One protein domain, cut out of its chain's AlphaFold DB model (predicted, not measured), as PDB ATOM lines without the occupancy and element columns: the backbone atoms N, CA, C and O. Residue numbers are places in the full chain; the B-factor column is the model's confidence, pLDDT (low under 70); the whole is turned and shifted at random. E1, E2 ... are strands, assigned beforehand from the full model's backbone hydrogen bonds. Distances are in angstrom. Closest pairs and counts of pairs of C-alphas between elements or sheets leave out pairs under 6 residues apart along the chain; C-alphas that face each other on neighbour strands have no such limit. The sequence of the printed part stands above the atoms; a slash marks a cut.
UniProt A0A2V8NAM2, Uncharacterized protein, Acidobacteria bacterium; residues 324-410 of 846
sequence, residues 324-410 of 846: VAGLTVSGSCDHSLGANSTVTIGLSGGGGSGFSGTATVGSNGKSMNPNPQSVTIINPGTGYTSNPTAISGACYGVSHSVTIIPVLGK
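This is residues 324 to 410 of the 846 residues of an uncharacterized protein of Acidobacteria bacterium (UniProt A0A2V8NAM2). This is a small, rounded sandwich: a twisted sheet of four strands, E4 E3 E2 E5, with the two-strand ribbon E1 and E6 face to face with it, the strands of the one crossed at 51 degrees to those of the other. The two layers come closest along one side, where E1 runs near the edge strand E4; on the other side E5 and E6 have a single pair of C-alphas within 8 A. The printed part has 87 residues, no named helix and six named strands, E1 to E6 in order along the chain, both sheets antiparallel; the class is all strand. The whole is compact, with a radius of gyration of the C-alphas of 12.4 A and spans of 35 by 24 by 18 A.

Begin at E1, residues 324 to 332, and set it beside E6, residues 403 to 409: they are antiparallel at 173 degrees, with N 328 and O 405 2.9 A apart, within hydrogen-bond range. Residues 331 to 332 of E1 also pair, antiparallel, with residues 367 to 368. Next find E2, residues 342 to 349, and E3, residues 352 to 361, a hairpin with N 345 and O 357 at 2.8 A. E3 and E4, residues 372 to 382, form the next hairpin, with N 358 and O 376 at 2.8 A. E2, E3 and E4 are a meander, each strand the antiparallel neighbour of the one before. E5, residues 390 to 392, returns beside E2, with N 346 and O 392 at 2.7 A, and completes a Greek key, a meander whose first strand is the antiparallel neighbour of the strand that follows it. Between the sheets, the closest C-alphas of E1 and E4 are those of Val 324 and Pro 380, 4.8 A apart, while E1 and E5 are apart.

Find C-alpha 324 at (117.085, 190.974, 195.591); from there E1 runs 22.2 A to Ser 332. E2 covers 22.9 A, E3 25.5 A and E4 24.8 A; E3 bends by 52 degrees at residue 355 and E4 by 53 degrees at residue 378. E5 begins at C-alpha 390 at (124.226, 197.753, 205.225) and covers 6.6 A. E6 runs 18.9 A to C-alpha 409 at (118.419, 189.173, 190.641).

The C-alphas of Ser 336 and Lys 410 are the two farthest apart, at 36.5 A. The printed part has no cut; the link from E2 to E3 is tight and the others are short. Look for pLDDT under 70 at residues 332 to 339, 362 to 374 and 391 to 403.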
ATOM      1  N   VAL A 324     116.764 192.190 194.839       82.81
ATOM      2  CA  VAL A 324     117.085 190.974 195.591       82.81
ATOM      3  C   VAL A 324     116.081 189.879 195.227       82.81
ATOM      4  O   VAL A 324     114.889 190.005 195.499       82.81
ATOM      5  N   ALA A 325     116.550 188.802 194.593       79.69
ATOM      6  CA  ALA A 325     115.719 187.666 194.171       79.69
ATOM      7  C   ALA A 325     115.683 186.527 195.196       79.69
ATOM      8  O   ALA A 325     114.740 185.740 195.220       79.69
ATOM      9  N   GLY A 326     116.686 186.447 196.065       79.69
ATOM     10  CA  GLY A 326     116.733 185.479 197.151       79.69
ATOM     11  C   GLY A 326     117.462 186.051 198.354       79.69
ATOM     12  O   GLY A 326     118.237 186.998 198.236       79.69
ATOM     13  N   LEU A 327     117.216 185.482 199.526       78.19
ATOM     14  CA  LEU A 327     117.854 185.930 200.753       78.19
ATOM     15  C   LEU A 327     118.215 184.726 201.616       78.19
ATOM     16  O   LEU A 327     117.336 183.973 202.026       78.19
ATOM     17  N   THR A 328     119.504 184.577 201.912       77.38
ATOM     18  CA  THR A 328     119.980 183.650 202.941       77.38
ATOM     19  C   THR A 328     120.358 184.462 204.166       77.38
ATOM     20  O   THR A 328     121.200 185.351 204.096       77.38
ATOM     21  N   VAL A 329     119.731 184.172 205.296       74.81
ATOM     22  CA  VAL A 329     119.979 184.851 206.576       74.81
ATOM     23  C   VAL A 329     120.520 183.800 207.522       74.81
ATOM     24  O   VAL A 329     119.910 182.747 207.592       74.81
ATOM     25  N   SER A 330     121.632 184.037 208.215       71.88
ATOM     26  CA  SER A 330     122.210 183.115 209.208       71.88
ATOM     27  C   SER A 330     122.853 183.865 210.373       71.88
ATOM     28  O   SER A 330     123.193 185.031 210.223       71.88
ATOM     29  N   GLY A 331     122.996 183.242 211.542       70.25
ATOM     30  CA  GLY A 331     123.519 183.864 212.760       70.25
ATOM     31  C   GLY A 331     122.630 183.640 213.984       70.25
ATOM     32  O   GLY A 331     121.839 182.705 214.056       70.25
ATOM     33  N   SER A 332     122.772 184.468 215.012       66.69
ATOM     34  CA  SER A 332     121.908 184.428 216.198       66.69
ATOM     35  C   SER A 332     121.612 185.848 216.658       66.69
ATOM     36  O   SER A 332     122.474 186.718 216.570       66.69
ATOM     37  N   CYS A 333     120.384 186.076 217.113       63.06
ATOM     38  CA  CYS A 333     119.945 187.318 217.725       63.06
ATOM     39  C   CYS A 333     119.717 187.079 219.224       63.06
ATOM     40  O   CYS A 333     118.917 186.224 219.600       63.06
ATOM     41  N   ASP A 334     120.375 187.849 220.089       60.06
ATOM     42  CA  ASP A 334     120.231 187.743 221.553       60.06
ATOM     43  C   ASP A 334     118.960 188.436 222.081       60.06
ATOM     44  O   ASP A 334     118.960 189.099 223.117       60.06
ATOM     45  N   HIS A 335     117.839 188.296 221.371       59.34
ATOM     46  CA  HIS A 335     116.573 188.892 221.785       59.34
ATOM     47  C   HIS A 335     115.666 187.871 222.485       59.34
ATOM     48  O   HIS A 335     115.593 186.705 222.107       59.34
ATOM     49  N   SER A 336     114.889 188.330 223.466       58.91
ATOM     50  CA  SER A 336     113.808 187.579 224.126       58.91
ATOM     51  C   SER A 336     112.536 187.505 223.263       58.91
ATOM     52  O   SER A 336     111.429 187.659 223.778       58.91
ATOM     53  N   LEU A 337     112.669 187.378 221.934       65.12
ATOM     54  CA  LEU A 337     111.499 187.240 221.061       65.12
ATOM     55  C   LEU A 337     110.817 185.894 221.351       65.12
ATOM     56  O   LEU A 337     111.487 184.889 221.587       65.12
ATOM     57  N   GLY A 338     109.483 185.864 221.329       63.66
ATOM     58  CA  GLY A 338     108.737 184.607 221.432       63.66
ATOM     59  C   GLY A 338     109.104 183.650 220.291       63.66
ATOM     60  O   GLY A 338     109.533 184.091 219.218       63.66
ATOM     61  N   ALA A 339     108.929 182.344 220.505       67.88
ATOM     62  CA  ALA A 339     109.148 181.333 219.470       67.88
ATOM     63  C   ALA A 339     108.422 181.715 218.163       67.88
ATOM     64  O   ALA A 339     107.254 182.101 218.202       67.88
ATOM     65  N   ASN A 340     109.109 181.603 217.020       71.50
ATOM     66  CA  ASN A 340     108.587 181.931 215.685       71.50
ATOM     67  C   ASN A 340     108.215 183.412 215.460       71.50
ATOM     68  O   ASN A 340     107.350 183.719 214.640       71.50
ATOM     69  N   SER A 341     108.862 184.347 216.158       73.69
ATOM     70  CA  SER A 341     108.684 185.780 215.882       73.69
ATOM     71  C   SER A 341     109.305 186.190 214.543       73.69
ATOM     72  O   SER A 341     110.337 185.669 214.124       73.69
ATOM     73  N   THR A 342     108.701 187.166 213.873       74.19
ATOM     74  CA  THR A 342     109.171 187.656 212.572       74.19
ATOM     75  C   THR A 342     110.048 188.892 212.739       74.19
ATOM     76  O   THR A 342     109.630 189.878 213.341       74.19
ATOM     77  N   VAL A 343     111.250 188.858 212.169       75.25
ATOM     78  CA  VAL A 343     112.182 189.986 212.113       75.25
ATOM     79  C   VAL A 343     112.135 190.596 210.722       75.25
ATOM     80  O   VAL A 343     112.325 189.903 209.721       75.25
ATOM     81  N   THR A 344     111.894 191.902 210.659       79.81
ATOM     82  CA  THR A 344     111.957 192.656 209.406       79.81
ATOM     83  C   THR A 344     113.407 192.903 209.023       79.81
ATOM     84  O   THR A 344     114.220 193.330 209.845       79.81
ATOM     85  N   ILE A 345     113.709 192.660 207.757       78.25
ATOM     86  CA  ILE A 345     115.008 192.864 207.139       78.25
ATOM     87  C   ILE A 345     114.843 193.945 206.081       78.25
ATOM     88  O   ILE A 345     114.151 193.764 205.084       78.25
ATOM     89  N   GLY A 346     115.504 195.064 206.308       80.69
ATOM     90  CA  GLY A 346     115.828 196.059 205.305       80.69
ATOM     91  C   GLY A 346     117.279 195.887 204.878       80.69
ATOM     92  O   GLY A 346     118.157 195.582 205.688       80.69
ATOM     93  N   LEU A 347     117.525 196.077 203.592       81.69
ATOM     94  CA  LEU A 347     118.867 196.092 203.030       81.69
ATOM     95  C   LEU A 347     119.119 197.484 202.469       81.69
ATOM     96  O   LEU A 347     118.248 198.068 201.827       81.69
ATOM     97  N   SER A 348     120.302 198.026 202.701       75.31
ATOM     98  CA  SER A 348     120.736 199.303 202.145       75.31
ATOM     99  C   SER A 348     122.219 199.243 201.771       75.31
ATOM    100  O   SER A 348     122.946 198.318 202.134       75.31
ATOM    101  N   GLY A 349     122.679 200.194 200.960       76.00
ATOM    102  CA  GLY A 349     124.005 200.102 200.348       76.00
ATOM    103  C   GLY A 349     124.037 199.127 199.167       76.00
ATOM    104  O   GLY A 349     123.003 198.639 198.716       76.00
ATOM    105  N   GLY A 350     125.220 198.901 198.590       74.81
ATOM    106  CA  GLY A 350     125.331 198.179 197.313       74.81
ATOM    107  C   GLY A 350     124.625 198.874 196.128       74.81
ATOM    108  O   GLY A 350     124.315 198.235 195.124       74.81
ATOM    109  N   GLY A 351     124.338 200.178 196.258       79.50
ATOM    110  CA  GLY A 351     123.647 201.019 195.269       79.50
ATOM    111  C   GLY A 351     122.112 201.040 195.349       79.50
ATOM    112  O   GLY A 351     121.504 201.896 194.712       79.50
ATOM    113  N   GLY A 352     121.486 200.148 196.131       82.81
ATOM    114  CA  GLY A 352     120.030 199.951 196.140       82.81
ATOM    115  C   GLY A 352     119.299 200.431 197.394       82.81
ATOM    116  O   GLY A 352     119.905 200.757 198.419       82.81
ATOM    117  N   SER A 353     117.967 200.462 197.310       80.75
ATOM    118  CA  SER A 353     117.065 200.825 198.410       80.75
ATOM    119  C   SER A 353     115.693 200.148 198.284       80.75
ATOM    120  O   SER A 353     115.364 199.533 197.269       80.75
ATOM    121  N   GLY A 354     114.868 200.249 199.329       81.44
ATOM    122  CA  GLY A 354     113.472 199.800 199.286       81.44
ATOM    123  C   GLY A 354     113.259 198.291 199.423       81.44
ATOM    124  O   GLY A 354     112.112 197.849 199.365       81.44
ATOM    125  N   PHE A 355     114.316 197.496 199.637       85.50
ATOM    126  CA  PHE A 355     114.154 196.089 199.997       85.50
ATOM    127  C   PHE A 355     113.442 195.963 201.341       85.50
ATOM    128  O   PHE A 355     113.857 196.565 202.336       85.50
ATOM    129  N   SER A 356     112.425 195.110 201.379       82.62
ATOM    130  CA  SER A 356     111.841 194.617 202.614       82.62
ATOM    131  C   SER A 356     111.633 193.112 202.526       82.62
ATOM    132  O   SER A 356     110.986 192.568 201.629       82.62
ATOM    133  N   GLY A 357     112.201 192.416 203.491       80.50
ATOM    134  CA  GLY A 357     111.990 190.999 203.698       80.50
ATOM    135  C   GLY A 357     111.690 190.732 205.156       80.50
ATOM    136  O   GLY A 357     111.821 191.599 206.020       80.50
ATOM    137  N   THR A 358     111.301 189.506 205.433       79.12
ATOM    138  CA  THR A 358     111.143 189.009 206.785       79.12
ATOM    139  C   THR A 358     111.869 187.684 206.935       79.12
ATOM    140  O   THR A 358     111.919 186.873 206.009       79.12
ATOM    141  N   ALA A 359     112.436 187.460 208.114       76.62
ATOM    142  CA  ALA A 359     112.935 186.160 208.535       76.62
ATOM    143  C   ALA A 359     112.313 185.801 209.883       76.62
ATOM    144  O   ALA A 359     112.215 186.645 210.772       76.62
ATOM    145  N   THR A 360     111.877 184.559 210.044       74.56
ATOM    146  CA  THR A 360     111.216 184.104 211.275       74.56
ATOM    147  C   THR A 360     112.211 183.449 212.221       74.56
ATOM    148  O   THR A 360     112.678 182.368 211.903       74.56
ATOM    149  N   VAL A 361     112.519 184.022 213.388       71.94
ATOM    150  CA  VAL A 361     113.465 183.393 214.333       71.94
ATOM    151  C   VAL A 361     113.012 181.992 214.735       71.94
ATOM    152  O   VAL A 361     111.816 181.711 214.824       71.94
ATOM    153  N   GLY A 362     113.977 181.104 214.969       68.56
ATOM    154  CA  GLY A 362     113.690 179.720 215.320       68.56
ATOM    155  C   GLY A 362     112.856 179.545 216.592       68.56
ATOM    156  O   GLY A 362     112.702 180.457 217.404       68.56
ATOM    157  N   SER A 363     112.363 178.327 216.814       67.00
ATOM    158  CA  SER A 363     111.544 177.947 217.979       67.00
ATOM    159  C   SER A 363     112.190 178.227 219.345       67.00
ATOM    160  O   SER A 363     111.486 178.309 220.346       67.00
ATOM    161  N   ASN A 364     113.512 178.411 219.398       65.44
ATOM    162  CA  ASN A 364     114.251 178.795 220.603       65.44
ATOM    163  C   ASN A 364     114.357 180.321 220.819       65.44
ATOM    164  O   ASN A 364     115.039 180.746 221.748       65.44
ATOM    165  N   GLY A 365     113.734 181.132 219.955       67.38
ATOM    166  CA  GLY A 365     113.697 182.596 220.033       67.38
ATOM    167  C   GLY A 365     115.021 183.300 219.720       67.38
ATOM    168  O   GLY A 365     115.070 184.524 219.795       67.38
ATOM    169  N   LYS A 366     116.089 182.557 219.377       67.88
ATOM    170  CA  LYS A 366     117.465 183.091 219.341       67.88
ATOM    171  C   LYS A 366     118.262 182.817 218.066       67.88
ATOM    172  O   LYS A 366     119.096 183.633 217.693       67.88
ATOM    173  N   SER A 367     118.073 181.681 217.395       65.31
ATOM    174  CA  SER A 367     118.881 181.334 216.211       65.31
ATOM    175  C   SER A 367     118.223 181.803 214.909       65.31
ATOM    176  O   SER A 367     116.993 181.813 214.808       65.31
ATOM    177  N   MET A 368     119.071 182.183 213.942       68.44
ATOM    178  CA  MET A 368     118.788 182.383 212.520       68.44
ATOM    179  C   MET A 368     119.687 181.413 211.702       68.44
ATOM    180  O   MET A 368     120.892 181.539 211.729       68.44
ATOM    181  N   ASN A 369     119.131 180.453 210.966       59.41
ATOM    182  CA  ASN A 369     119.716 179.480 210.011       59.41
ATOM    183  C   ASN A 369     120.891 178.651 210.565       59.41
ATOM    184  O   ASN A 369     121.965 179.205 210.793       59.41
ATOM    185  N   PRO A 370     120.736 177.326 210.772       55.94
ATOM    186  CA  PRO A 370     119.736 176.405 210.195       55.94
ATOM    187  C   PRO A 370     118.273 176.551 210.660       55.94
ATOM    188  O   PRO A 370     117.426 175.759 210.265       55.94
ATOM    189  N   ASN A 371     117.940 177.593 211.431       56.22
ATOM    190  CA  ASN A 371     116.573 177.980 211.780       56.22
ATOM    191  C   ASN A 371     116.367 179.514 211.679       56.22
ATOM    192  O   ASN A 371     116.749 180.194 212.614       56.22
ATOM    193  N   PRO A 372     115.908 180.102 210.552       57.44
ATOM    194  CA  PRO A 372     114.535 180.561 210.533       57.44
ATOM    195  C   PRO A 372     113.711 179.625 209.664       57.44
ATOM    196  O   PRO A 372     114.160 179.212 208.597       57.44
ATOM    197  N   GLN A 373     112.493 179.306 210.099       64.12
ATOM    198  CA  GLN A 373     111.628 178.365 209.375       64.12
ATOM    199  C   GLN A 373     111.140 178.902 208.020       64.12
ATOM    200  O   GLN A 373     110.666 178.132 207.189       64.12
ATOM    201  N   SER A 374     111.280 180.204 207.760       69.94
ATOM    202  CA  SER A 374     111.089 180.776 206.430       69.94
ATOM    203  C   SER A 374     111.785 182.132 206.306       69.94
ATOM    204  O   SER A 374     111.887 182.889 207.277       69.94
ATOM    205  N   VAL A 375     112.258 182.437 205.097       75.12
ATOM    206  CA  VAL A 375     112.677 183.779 204.687       75.12
ATOM    207  C   VAL A 375     111.764 184.200 203.546       75.12
ATOM    208  O   VAL A 375     111.657 183.493 202.545       75.12
ATOM    209  N   THR A 376     111.085 185.335 203.699       80.81
ATOM    210  CA  THR A 376     110.149 185.847 202.694       80.81
ATOM    211  C   THR A 376     110.591 187.221 202.230       80.81
ATOM    212  O   THR A 376     110.806 188.125 203.031       80.81
ATOM    213  N   ILE A 377     110.698 187.397 200.917       81.19
ATOM    214  CA  ILE A 377     110.865 188.714 200.305       81.19
ATOM    215  C   ILE A 377     109.470 189.301 200.092       81.19
ATOM    216  O   ILE A 377     108.640 188.679 199.422       81.19
ATOM    217  N   ILE A 378     109.220 190.469 200.683       83.44
ATOM    218  CA  ILE A 378     107.963 191.216 200.552       83.44
ATOM    219  C   ILE A 378     108.108 192.239 199.426       83.44
ATOM    220  O   ILE A 378     107.299 192.254 198.504       83.44
ATOM    221  N   ASN A 379     109.169 193.047 199.473       80.31
ATOM    222  CA  ASN A 379     109.589 193.919 198.389       80.31
ATOM    223  C   ASN A 379     111.054 193.605 198.046       80.31
ATOM    224  O   ASN A 379     111.921 193.754 198.909       80.31
ATOM    225  N   PRO A 380     111.365 193.172 196.814       77.94
ATOM    226  CA  PRO A 380     112.739 192.872 196.417       77.94
ATOM    227  C   PRO A 380     113.624 194.127 196.316       77.94
ATOM    228  O   PRO A 380     114.843 194.001 196.169       77.94
ATOM    229  N   GLY A 381     113.022 195.316 196.433       75.94
ATOM    230  CA  GLY A 381     113.675 196.613 196.343       75.94
ATOM    231  C   GLY A 381     114.273 196.879 194.963       75.94
ATOM    232  O   GLY A 381     114.168 196.056 194.058       75.94
ATOM    233  N   THR A 382     114.881 198.048 194.787       80.88
ATOM    234  CA  THR A 382     115.399 198.499 193.489       80.88
ATOM    235  C   THR A 382     116.805 199.088 193.616       80.88
ATOM    236  O   THR A 382     117.220 199.549 194.680       80.88
ATOM    237  N   GLY A 383     117.563 199.069 192.521       80.88
ATOM    238  CA  GLY A 383     118.905 199.652 192.421       80.88
ATOM    239  C   GLY A 383     120.044 198.833 193.041       80.88
ATOM    240  O   GLY A 383     121.169 199.325 193.093       80.88
ATOM    241  N   TYR A 384     119.808 197.600 193.502       83.94
ATOM    242  CA  TYR A 384     120.868 196.758 194.079       83.94
ATOM    243  C   TYR A 384     121.819 196.254 192.985       83.94
ATOM    244  O   TYR A 384     121.596 195.208 192.383       83.94
ATOM    245  N   THR A 385     122.875 197.027 192.728       82.06
ATOM    246  CA  THR A 385     123.879 196.789 191.672       82.06
ATOM    247  C   THR A 385     125.107 196.031 192.175       82.06
ATOM    248  O   THR A 385     125.886 195.498 191.388       82.06
ATOM    249  N   SER A 386     125.276 195.949 193.492       82.12
ATOM    250  CA  SER A 386     126.276 195.136 194.183       82.12
ATOM    251  C   SER A 386     125.702 194.651 195.514       82.12
ATOM    252  O   SER A 386     124.602 195.053 195.903       82.12
ATOM    253  N   ASN A 387     126.415 193.756 196.203       79.00
ATOM    254  CA  ASN A 387     125.932 193.222 197.473       79.00
ATOM    255  C   ASN A 387     125.671 194.372 198.469       79.00
ATOM    256  O   ASN A 387     126.571 195.184 198.695       79.00
ATOM    257  N   PRO A 388     124.464 194.451 199.062       78.25
ATOM    258  CA  PRO A 388     124.142 195.368 200.142       78.25
ATOM    259  C   PRO A 388     125.232 195.388 201.208       78.25
ATOM    260  O   PRO A 388     125.628 194.348 201.732       78.25
ATOM    261  N   THR A 389     125.711 196.585 201.523       70.56
ATOM    262  CA  THR A 389     126.769 196.799 202.516       70.56
ATOM    263  C   THR A 389     126.209 197.118 203.898       70.56
ATOM    264  O   THR A 389     126.946 197.076 204.877       70.56
ATOM    265  N   ALA A 390     124.917 197.442 203.989       70.44
ATOM    266  CA  ALA A 390     124.226 197.753 205.225       70.44
ATOM    267  C   ALA A 390     122.949 196.915 205.359       70.44
ATOM    268  O   ALA A 390     122.152 196.750 204.436       70.44
ATOM    269  N   ILE A 391     122.768 196.371 206.554       69.12
ATOM    270  CA  ILE A 391     121.603 195.587 206.934       69.12
ATOM    271  C   ILE A 391     120.914 196.363 208.046       69.12
ATOM    272  O   ILE A 391     121.530 196.680 209.062       69.12
ATOM    273  N   SER A 392     119.634 196.659 207.863       65.88
ATOM    274  CA  SER A 392     118.789 197.254 208.889       65.88
ATOM    275  C   SER A 392     117.717 196.249 209.279       65.88
ATOM    276  O   SER A 392     116.837 195.935 208.490       65.88
ATOM    277  N   GLY A 393     117.764 195.737 210.496       61.19
ATOM    278  CA  GLY A 393     116.751 194.840 211.032       61.19
ATOM    279  C   GLY A 393     116.860 194.874 212.541       61.19
ATOM    280  O   GLY A 393     117.966 194.986 213.067       61.19
ATOM    281  N   ALA A 394     115.732 194.893 213.244       57.56
ATOM    282  CA  ALA A 394     115.710 195.107 214.685       57.56
ATOM    283  C   ALA A 394     116.320 193.908 215.437       57.56
ATOM    284  O   ALA A 394     115.629 192.982 215.845       57.56
ATOM    285  N   CYS A 395     117.636 193.948 215.615       57.00
ATOM    286  CA  CYS A 395     118.407 193.206 216.606       57.00
ATOM    287  C   CYS A 395     119.304 194.238 217.305       57.00
ATOM    288  O   CYS A 395     120.502 194.325 217.051       57.00
ATOM    289  N   TYR A 396     118.690 195.128 218.087       50.38
ATOM    290  CA  TYR A 396     119.393 196.231 218.742       50.38
ATOM    291  C   TYR A 396     120.096 195.753 220.021       50.38
ATOM    292  O   TYR A 396     119.432 195.291 220.944       50.38
ATOM    293  N   GLY A 397     121.420 195.953 220.090       52.47
ATOM    294  CA  GLY A 397     122.171 196.051 221.347       52.47
ATOM    295  C   GLY A 397     122.898 194.797 221.847       52.47
ATOM    296  O   GLY A 397     122.528 194.305 222.899       52.47
ATOM    297  N   VAL A 398     123.921 194.319 221.121       40.72
ATOM    298  CA  VAL A 398     125.303 193.930 221.534       40.72
ATOM    299  C   VAL A 398     125.927 193.000 220.475       40.72
ATOM    300  O   VAL A 398     125.233 192.386 219.673       40.72
ATOM    301  N   SER A 399     127.258 192.971 220.422       48.75
ATOM    302  CA  SER A 399     128.114 192.330 219.417       48.75
ATOM    303  C   SER A 399     127.808 190.837 219.202       48.75
ATOM    304  O   SER A 399     127.952 190.095 220.162       48.75
ATOM    305  N   HIS A 400     127.414 190.415 217.984       59.16
ATOM    306  CA  HIS A 400     127.800 189.197 217.218       59.16
ATOM    307  C   HIS A 400     126.958 189.055 215.915       59.16
ATOM    308  O   HIS A 400     125.983 189.768 215.695       59.16
ATOM    309  N   SER A 401     127.419 188.180 215.009       59.03
ATOM    310  CA  SER A 401     127.293 188.190 213.540       59.03
ATOM    311  C   SER A 401     126.010 187.576 212.946       59.03
ATOM    312  O   SER A 401     125.969 186.377 212.653       59.03
ATOM    313  N   VAL A 402     124.986 188.390 212.666       65.50
ATOM    314  CA  VAL A 402     123.976 188.023 211.654       65.50
ATOM    315  C   VAL A 402     124.595 188.221 210.270       65.50
ATOM    316  O   VAL A 402     124.931 189.333 209.876       65.50
ATOM    317  N   THR A 403     124.761 187.127 209.536       68.69
ATOM    318  CA  THR A 403     125.246 187.109 208.158       68.69
ATOM    319  C   THR A 403     124.053 187.034 207.220       68.69
ATOM    320  O   THR A 403     123.350 186.022 207.167       68.69
ATOM    321  N   ILE A 404     123.832 188.106 206.465       73.62
ATOM    322  CA  ILE A 404     122.850 188.125 205.387       73.62
ATOM    323  C   ILE A 404     123.586 188.073 204.062       73.62
ATOM    324  O   ILE A 404     124.401 188.938 203.754       73.62
ATOM    325  N   ILE A 405     123.264 187.053 203.277       75.94
ATOM    326  CA  ILE A 405     123.773 186.854 201.931       75.94
ATOM    327  C   ILE A 405     122.579 186.998 200.985       75.94
ATOM    328  O   ILE A 405     121.779 186.064 200.841       75.94
ATOM    329  N   PRO A 406     122.396 188.181 200.382       79.12
ATOM    330  CA  PRO A 406     121.391 188.368 199.355       79.12
ATOM    331  C   PRO A 406     121.842 187.688 198.063       79.12
ATOM    332  O   PRO A 406     123.003 187.762 197.665       79.12
ATOM    333  N   VAL A 407     120.895 187.048 197.390       84.12
ATOM    334  CA  VAL A 407     121.035 186.613 196.004       84.12
ATOM    335  C   VAL A 407     120.425 187.712 195.153       84.12
ATOM    336  O   VAL A 407     119.208 187.920 195.156       84.12
ATOM    337  N   LEU A 408     121.284 188.454 194.465       84.75
ATOM    338  CA  LEU A 408     120.842 189.501 193.561       84.75
ATOM    339  C   LEU A 408     120.167 188.882 192.335       84.75
ATOM    340  O   LEU A 408     120.577 187.834 191.837       84.75
ATOM    341  N   GLY A 409     119.126 189.543 191.854       84.94
ATOM    342  CA  GLY A 409     118.419 189.173 190.641       84.94
ATOM    343  C   GLY A 409     117.964 190.398 189.872       84.94
ATOM    344  O   GLY A 409     118.455 191.513 190.073       84.94
ATOM    345  N   LYS A 410     117.063 190.154 188.929       83.31
ATOM    346  CA  LYS A 410     116.669 191.115 187.900       83.31
ATOM    347  C   LYS A 410     115.152 191.143 187.765       83.31
ATOM    348  O   LYS A 410     114.501 190.105 187.933       83.31
TER     349      LYS A 410